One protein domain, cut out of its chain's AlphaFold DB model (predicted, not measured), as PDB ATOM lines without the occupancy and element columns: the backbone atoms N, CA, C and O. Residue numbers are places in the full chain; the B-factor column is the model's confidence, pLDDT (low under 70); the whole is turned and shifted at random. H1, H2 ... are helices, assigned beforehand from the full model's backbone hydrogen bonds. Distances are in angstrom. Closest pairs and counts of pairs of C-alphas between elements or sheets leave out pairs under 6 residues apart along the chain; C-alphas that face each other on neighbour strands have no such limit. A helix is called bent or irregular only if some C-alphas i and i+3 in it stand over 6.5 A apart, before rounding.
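What this domain is: This is residues 2 to 54 of the 233 residues of the protein "DUF418 domain-containing protein" of Paenibacillus sp. JCM 10914 (UniProt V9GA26). A small helical hairpin, H1 and H2 side by side, makes a head at one end, and one long lone helix, H3, reaches away from it as an arm. An unwound stretch joins the two; residues 31 to 54, of which 35 to 54 belong to H3, stand free and stick out, and the arm makes the length of the whole. The printed part has 53 residues, with three named helices in the order H1, H2, H3 and no named strand, and its class is all helix. It is only just extended, close to loose, with a radius of gyration of the C-alphas of 15.2 A, and its outline is elongated, spanning 43 by 24 by 19 A along the three main axes.

Where its parts are: Begin at Glu 2, whose C-alpha is printed at (41.580, 31.735, 58.103). From there H1, residues 2 to 14, runs 18.4 A from first to last C-alpha; watch y grow until C-alpha 14 at (38.049, 49.550, 60.810). Gly 15 and Ser 16 then lead to H2, residues 17 to 26, which is 14.3 A long. Find its start at C-alpha 17, (41.952, 54.168, 53.060), and its end at C-alpha 26, (51.431, 43.754, 50.696), where y has fallen again. Eight residues, 27 to 34, follow before H3, residues 35 to 54, the longest helix with 20 residues and 29.8 A from first to last C-alpha. Look for its start at C-alpha 35, (53.110, 34.720, 40.884), and its end at C-alpha 54, (31.670, 36.006, 20.263); between these two places x and z both fall while y changes little. H3 is only just irregular: the C-alphas of Leu 48 and Pro 51 are 7.0 A apart, where about 5 A is found in a regular helix, and its line is a rough one.

How they stand to each other: Start with H1 and H2, which touch, with 5 pairs of C-alphas within 8 A. Their closest C-alphas are those of Val 11 and Ile 20, 6.0 A apart. H1 touches H2 with residues 8 to 12 alone. Their lines stand at a shallow tilt of 22 degrees, and they run opposite ways, with centres 11.7 A apart. A tight link of two residues joins them, and together they are a helical hairpin. Move on past Thr 26 and a short link of eight residues leads to H3. H3 touches no helix: H1 and H3 are apart, and H2 and H3 are apart too, though they follow each other in the chain. Check the backbone N and O atoms next: in H1 and H2 every O i to N i+4 pair is within hydrogen-bond range, while in H3 12 of 16 are.

The domain as a whole: The two C-alphas farthest apart in the domain are those of Asn 14, where H1 ends, and Leu 54, where H3 ends, at 43.2 A. From the first printed C-alpha, Glu 2, to the last, Leu 54, the distance is 39.3 A. The printed residues run from 2 to 54 without a gap, in a full chain of 233 residues. The link from H1 to H2 is tight, the link from H2 to H3 is short, and no link is long. Read the B-factor column for the model's own confidence: the mean pLDDT of the printed part is 85.9. Four residues, 29 to 32, are under 70, and they lie in the link between H2 and H3. The mean pLDDT is 87 for H1, 90 for H2 and 87 for H3.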
ATOM      1  N   GLU A   2      42.321  31.094  56.990       77.00
ATOM      2  CA  GLU A   2      41.580  31.735  58.103       77.00
ATOM      3  C   GLU A   2      42.227  33.009  58.668       77.00
ATOM      4  O   GLU A   2      41.516  33.969  58.957       77.00
ATOM      5  N   SER A   3      43.562  33.049  58.787       80.25
ATOM      6  CA  SER A   3      44.288  34.246  59.255       80.25
ATOM      7  C   SER A   3      44.059  35.447  58.333       80.25
ATOM      8  O   SER A   3      43.663  36.510  58.799       80.25
ATOM      9  N   TYR A   4      44.198  35.241  57.019       84.56
ATOM     10  CA  TYR A   4      43.945  36.269  56.007       84.56
ATOM     11  C   TYR A   4      42.502  36.777  56.064       84.56
ATOM     12  O   TYR A   4      42.256  37.978  56.004       84.56
ATOM     13  N   VAL A   5      41.528  35.872  56.222       85.44
ATOM     14  CA  VAL A   5      40.112  36.257  56.339       85.44
ATOM     15  C   VAL A   5      39.893  37.145  57.566       85.44
ATOM     16  O   VAL A   5      39.287  38.206  57.428       85.44
ATOM     17  N   LYS A   6      40.431  36.775  58.735       86.12
ATOM     18  CA  LYS A   6      40.328  37.593  59.956       86.12
ATOM     19  C   LYS A   6      40.982  38.966  59.792       86.12
ATOM     20  O   LYS A   6      40.331  39.970  60.072       86.12
ATOM     21  N   GLN A   7      42.210  39.012  59.276       86.75
ATOM     22  CA  GLN A   7      42.922  40.269  59.022       86.75
ATOM     23  C   GLN A   7      42.169  41.151  58.021       86.75
ATOM     24  O   GLN A   7      41.976  42.337  58.263       86.75
ATOM     25  N   SER A   8      41.661  40.569  56.930       87.00
ATOM     26  CA  SER A   8      40.877  41.311  55.941       87.00
ATOM     27  C   SER A   8      39.599  41.893  56.550       87.00
ATOM     28  O   SER A   8      39.267  43.043  56.280       87.00
ATOM     29  N   MET A   9      38.901  41.149  57.414       89.38
ATOM     30  CA  MET A   9      37.716  41.657  58.105       89.38
ATOM     31  C   MET A   9      38.043  42.845  59.007       89.38
ATOM     32  O   MET A   9      37.304  43.828  59.001       89.38
ATOM     33  N   GLU A  10      39.139  42.769  59.756       90.88
ATOM     34  CA  GLU A  10      39.583  43.838  60.648       90.88
ATOM     35  C   GLU A  10      39.986  45.095  59.867       90.88
ATOM     36  O   GLU A  10      39.435  46.176  60.103       90.88
ATOM     37  N   VAL A  11      40.870  44.943  58.876       92.06
ATOM     38  CA  VAL A  11      41.373  46.055  58.060       92.06
ATOM     39  C   VAL A  11      40.253  46.689  57.238       92.06
ATOM     40  O   VAL A  11      40.131  47.911  57.218       92.06
ATOM     41  N   TYR A  12      39.387  45.903  56.592       91.56
ATOM     42  CA  TYR A  12      38.286  46.476  55.814       91.56
ATOM     43  C   TYR A  12      37.194  47.091  56.695       91.56
ATOM     44  O   TYR A  12      36.588  48.073  56.273       91.56
ATOM     45  N   SER A  13      36.927  46.566  57.897       91.69
ATOM     46  CA  SER A  13      35.880  47.112  58.774       91.69
ATOM     47  C   SER A  13      36.312  48.366  59.528       91.69
ATOM     48  O   SER A  13      35.446  49.189  59.823       91.69
ATOM     49  N   ASN A  14      37.590  48.495  59.895       92.75
ATOM     50  CA  ASN A  14      38.049  49.550  60.810       92.75
ATOM     51  C   ASN A  14      39.170  50.421  60.231       92.75
ATOM     52  O   ASN A  14      39.406  51.515  60.736       92.75
ATOM     53  N   GLY A  15      39.851  49.958  59.183       91.69
ATOM     54  CA  GLY A  15      40.993  50.650  58.603       91.69
ATOM     55  C   GLY A  15      40.620  51.899  57.806       91.69
ATOM     56  O   GLY A  15      39.552  52.022  57.194       91.69
ATOM     57  N   SER A  16      41.569  52.824  57.775       93.94
ATOM     58  CA  SER A  16      41.619  53.961  56.869       93.94
ATOM     59  C   SER A  16      41.873  53.519  55.422       93.94
ATOM     60  O   SER A  16      42.286  52.394  55.134       93.94
ATOM     61  N   PHE A  17      41.668  54.435  54.472       91.62
ATOM     62  CA  PHE A  17      41.952  54.168  53.060       91.62
ATOM     63  C   PHE A  17      43.408  53.729  52.821       91.62
ATOM     64  O   PHE A  17      43.652  52.822  52.025       91.62
ATOM     65  N   ALA A  18      44.368  54.348  53.518       93.81
ATOM     66  CA  ALA A  18      45.787  54.033  53.379       93.81
ATOM     67  C   ALA A  18      46.114  52.624  53.893       93.81
ATOM     68  O   ALA A  18      46.822  51.882  53.217       93.81
ATOM     69  N   GLU A  19      45.552  52.227  55.035       92.69
ATOM     70  CA  GLU A  19      45.749  50.889  55.610       92.69
ATOM     71  C   GLU A  19      45.139  49.803  54.725       92.69
ATOM     72  O   GLU A  19      45.786  48.793  54.452       92.69
ATOM     73  N   ILE A  20      43.936  50.040  54.193       92.25
ATOM     74  CA  ILE A  20      43.291  49.128  53.242       92.25
ATOM     75  C   ILE A  20      44.121  48.994  51.959       92.25
ATOM     76  O   ILE A  20      44.281  47.890  51.435       92.25
ATOM     77  N   MET A  21      44.648  50.100  51.430       91.94
ATOM     78  CA  MET A  21      45.495  50.069  50.236       91.94
ATOM     79  C   MET A  21      46.811  49.330  50.500       91.94
ATOM     80  O   MET A  21      47.234  48.533  49.665       91.94
ATOM     81  N   ASN A  22      47.431  49.562  51.658       92.69
ATOM     82  CA  ASN A  22      48.650  48.874  52.069       92.69
ATOM     83  C   ASN A  22      48.414  47.363  52.174       92.69
ATOM     84  O   ASN A  22      49.090  46.588  51.508       92.69
ATOM     85  N   PHE A  23      47.367  46.952  52.894       90.56
ATOM     86  CA  PHE A  23      46.966  45.550  53.009       90.56
ATOM     87  C   PHE A  23      46.787  44.888  51.637       90.56
ATOM     88  O   PHE A  23      47.339  43.825  51.384       90.56
ATOM     89  N   ARG A  24      46.089  45.543  50.701       86.25
ATOM     90  CA  ARG A  24      45.860  45.000  49.349       86.25
ATOM     91  C   ARG A  24      47.120  44.846  48.497       86.25
ATOM     92  O   ARG A  24      47.089  44.056  47.558       86.25
ATOM     93  N   ASN A  25      48.162  45.629  48.764       86.88
ATOM     94  CA  ASN A  25      49.405  45.609  47.994       86.88
ATOM     95  C   ASN A  25      50.488  44.728  48.628       86.88
ATOM     96  O   ASN A  25      51.432  44.359  47.935       86.88
ATOM     97  N   THR A  26      50.384  44.441  49.926       84.50
ATOM     98  CA  THR A  26      51.431  43.754  50.696       84.50
ATOM     99  C   THR A  26      51.026  42.351  51.126       84.50
ATOM    100  O   THR A  26      51.890  41.488  51.229       84.50
ATOM    101  N   GLU A  27      49.739  42.110  51.369       82.50
ATOM    102  CA  GLU A  27      49.258  40.802  51.807       82.50
ATOM    103  C   GLU A  27      48.842  39.963  50.604       82.50
ATOM    104  O   GLU A  27      47.899  40.302  49.877       82.50
ATOM    105  N   ASP A  28      49.538  38.843  50.412       71.44
ATOM    106  CA  ASP A  28      49.227  37.915  49.337       71.44
ATOM    107  C   ASP A  28      47.836  37.301  49.553       71.44
ATOM    108  O   ASP A  28      47.492  36.860  50.658       71.44
ATOM    109  N   PRO A  29      46.989  37.266  48.507       69.62
ATOM    110  CA  PRO A  29      45.702  36.611  48.610       69.62
ATOM    111  C   PRO A  29      45.915  35.119  48.909       69.62
ATOM    112  O   PRO A  29      46.909  34.536  48.486       69.62
ATOM    113  N   PRO A  30      44.963  34.453  49.580       67.75
ATOM    114  CA  PRO A  30      45.147  33.112  50.139       67.75
ATOM    115  C   PRO A  30      45.094  31.992  49.082       67.75
ATOM    116  O   PRO A  30      44.718  30.859  49.379       67.75
ATOM    117  N   PHE A  31      45.410  32.325  47.835       69.31
ATOM    118  CA  PHE A  31      45.649  31.376  46.771       69.31
ATOM    119  C   PHE A  31      47.155  31.112  46.770       69.31
ATOM    120  O   PHE A  31      47.906  31.960  46.297       69.31
ATOM    121  N   ASP A  32      47.591  29.965  47.298       69.25
ATOM    122  CA  ASP A  32      49.003  29.535  47.355       69.25
ATOM    123  C   ASP A  32      49.579  29.215  45.951       69.25
ATOM    124  O   ASP A  32      50.202  28.179  45.716       69.25
ATOM    125  N   PHE A  33      49.330  30.081  44.967       79.88
ATOM    126  CA  PHE A  33      49.835  29.959  43.610       79.88
ATOM    127  C   PHE A  33      51.074  30.836  43.423       79.88
ATOM    128  O   PHE A  33      51.058  32.012  43.788       79.88
ATOM    129  N   PRO A  34      52.128  30.323  42.766       84.88
ATOM    130  CA  PRO A  34      53.248  31.150  42.343       84.88
ATOM    131  C   PRO A  34      52.792  32.343  41.486       84.88
ATOM    132  O   PRO A  34      51.897  32.206  40.650       84.88
ATOM    133  N   ALA A  35      53.466  33.492  41.609       83.19
ATOM    134  CA  ALA A  35      53.110  34.720  40.884       83.19
ATOM    135  C   ALA A  35      52.998  34.532  39.356       83.19
ATOM    136  O   ALA A  35      52.127  35.115  38.711       83.19
ATOM    137  N   TRP A  36      53.837  33.671  38.766       87.31
ATOM    138  CA  TRP A  36      53.781  33.357  37.335       87.31
ATOM    139  C   TRP A  36      52.493  32.618  36.937       87.31
ATOM    140  O   TRP A  36      51.977  32.844  35.843       87.31
ATOM    141  N   VAL A  37      51.926  31.789  37.822       87.00
ATOM    142  CA  VAL A  37      50.632  31.125  37.595       87.00
ATOM    143  C   VAL A  37      49.516  32.162  37.600       87.00
ATOM    144  O   VAL A  37      48.704  32.178  36.681       87.00
ATOM    145  N   LEU A  38      49.497  33.067  38.585       84.62
ATOM    146  CA  LEU A  38      48.508  34.149  38.645       84.62
ATOM    147  C   LEU A  38      48.578  35.046  37.406       84.62
ATOM    148  O   LEU A  38      47.543  35.396  36.842       84.62
ATOM    149  N   PHE A  39      49.787  35.358  36.936       86.31
ATOM    150  CA  PHE A  39      49.989  36.108  35.699       86.31
ATOM    151  C   PHE A  39      49.381  35.393  34.482       86.31
ATOM    152  O   PHE A  39      48.635  36.008  33.716       86.31
ATOM    153  N   ILE A  40      49.636  34.088  34.331       89.31
ATOM    154  CA  ILE A  40      49.029  33.274  33.267       89.31
ATOM    155  C   ILE A  40      47.502  33.272  33.403       89.31
ATOM    156  O   ILE A  40      46.801  33.504  32.420       89.31
ATOM    157  N   VAL A  41      46.963  33.069  34.606       85.31
ATOM    158  CA  VAL A  41      45.511  33.070  34.839       85.31
ATOM    159  C   VAL A  41      44.898  34.407  34.424       85.31
ATOM    160  O   VAL A  41      43.938  34.417  33.656       85.31
ATOM    161  N   VAL A  42      45.468  35.537  34.846       87.50
ATOM    162  CA  VAL A  42      44.981  36.877  34.469       87.50
ATOM    163  C   VAL A  42      45.011  37.081  32.951       87.50
ATOM    164  O   VAL A  42      44.069  37.653  32.398       87.50
ATOM    165  N   LEU A  43      46.040  36.577  32.264       89.75
ATOM    166  CA  LEU A  43      46.155  36.663  30.807       89.75
ATOM    167  C   LEU A  43      45.105  35.803  30.078       89.75
ATOM    168  O   LEU A  43      44.564  36.223  29.053       89.75
ATOM    169  N   PHE A  44      44.795  34.612  30.600       87.81
ATOM    170  CA  PHE A  44      43.897  33.648  29.953       87.81
ATOM    171  C   PHE A  44      42.419  33.796  30.344       87.81
ATOM    172  O   PHE A  44      41.548  33.418  29.561       87.81
ATOM    173  N   VAL A  45      42.088  34.382  31.498       86.31
ATOM    174  CA  VAL A  45      40.692  34.611  31.923       86.31
ATOM    175  C   VAL A  45      39.860  35.372  30.871       86.31
ATOM    176  O   VAL A  45      38.730  34.950  30.602       86.31
ATOM    177  N   PRO A  46      40.364  36.434  30.208       86.69
ATOM    178  CA  PRO A  46      39.648  37.070  29.103       86.69
ATOM    179  C   PRO A  46      39.363  36.116  27.936       86.69
ATOM    180  O   PRO A  46      38.264  36.143  27.382       86.69
ATOM    181  N   LEU A  47      40.312  35.235  27.593       86.94
ATOM    182  CA  LEU A  47      40.148  34.240  26.526       86.94
ATOM    183  C   LEU A  47      39.084  33.200  26.882       86.94
ATOM    184  O   LEU A  47      38.282  32.840  26.024       86.94
ATOM    185  N   LEU A  48      39.008  32.782  28.148       82.88
ATOM    186  CA  LEU A  48      37.959  31.873  28.627       82.88
ATOM    187  C   LEU A  48      36.554  32.493  28.529       82.88
ATOM    188  O   LEU A  48      35.575  31.777  28.330       82.88
ATOM    189  N   ASN A  49      36.443  33.823  28.621       82.75
ATOM    190  CA  ASN A  49      35.173  34.544  28.481       82.75
ATOM    191  C   ASN A  49      34.860  34.964  27.031       82.75
ATOM    192  O   ASN A  49      33.704  35.261  26.706       82.75
ATOM    193  N   ALA A  50      35.853  34.955  26.136       88.31
ATOM    194  CA  ALA A  50      35.701  35.351  24.739       88.31
ATOM    195  C   ALA A  50      34.603  34.579  23.976       88.31
ATOM    196  O   ALA A  50      33.873  35.228  23.225       88.31
ATOM    197  N   PRO A  51      34.384  33.259  24.169       88.31
ATOM    198  CA  PRO A  51      33.301  32.538  23.495       88.31
ATOM    199  C   PRO A  51      31.915  33.146  23.737       88.31
ATOM    200  O   PRO A  51      31.128  33.266  22.799       88.31
ATOM    201  N   MET A  52      31.624  33.603  24.961       85.56
ATOM    202  CA  MET A  52      30.350  34.258  25.285       85.56
ATOM    203  C   MET A  52      30.219  35.620  24.600       85.56
ATOM    204  O   MET A  52      29.143  35.978  24.111       85.56
ATOM    205  N   PHE A  53      31.320  36.363  24.494       88.00
ATOM    206  CA  PHE A  53      31.354  37.622  23.754       88.00
ATOM    207  C   PHE A  53      31.150  37.406  22.244       88.00
ATOM    208  O   PHE A  53      30.329  38.085  21.620       88.00
ATOM    209  N   LEU A  54      31.835  36.415  21.661       90.81
ATOM    210  CA  LEU A  54      31.670  36.006  20.263       90.81
ATOM    211  C   LEU A  54      30.237  35.544  19.981       90.81
ATOM    212  O   LEU A  54      29.666  35.924  18.957       90.81
TER     213      LEU A  54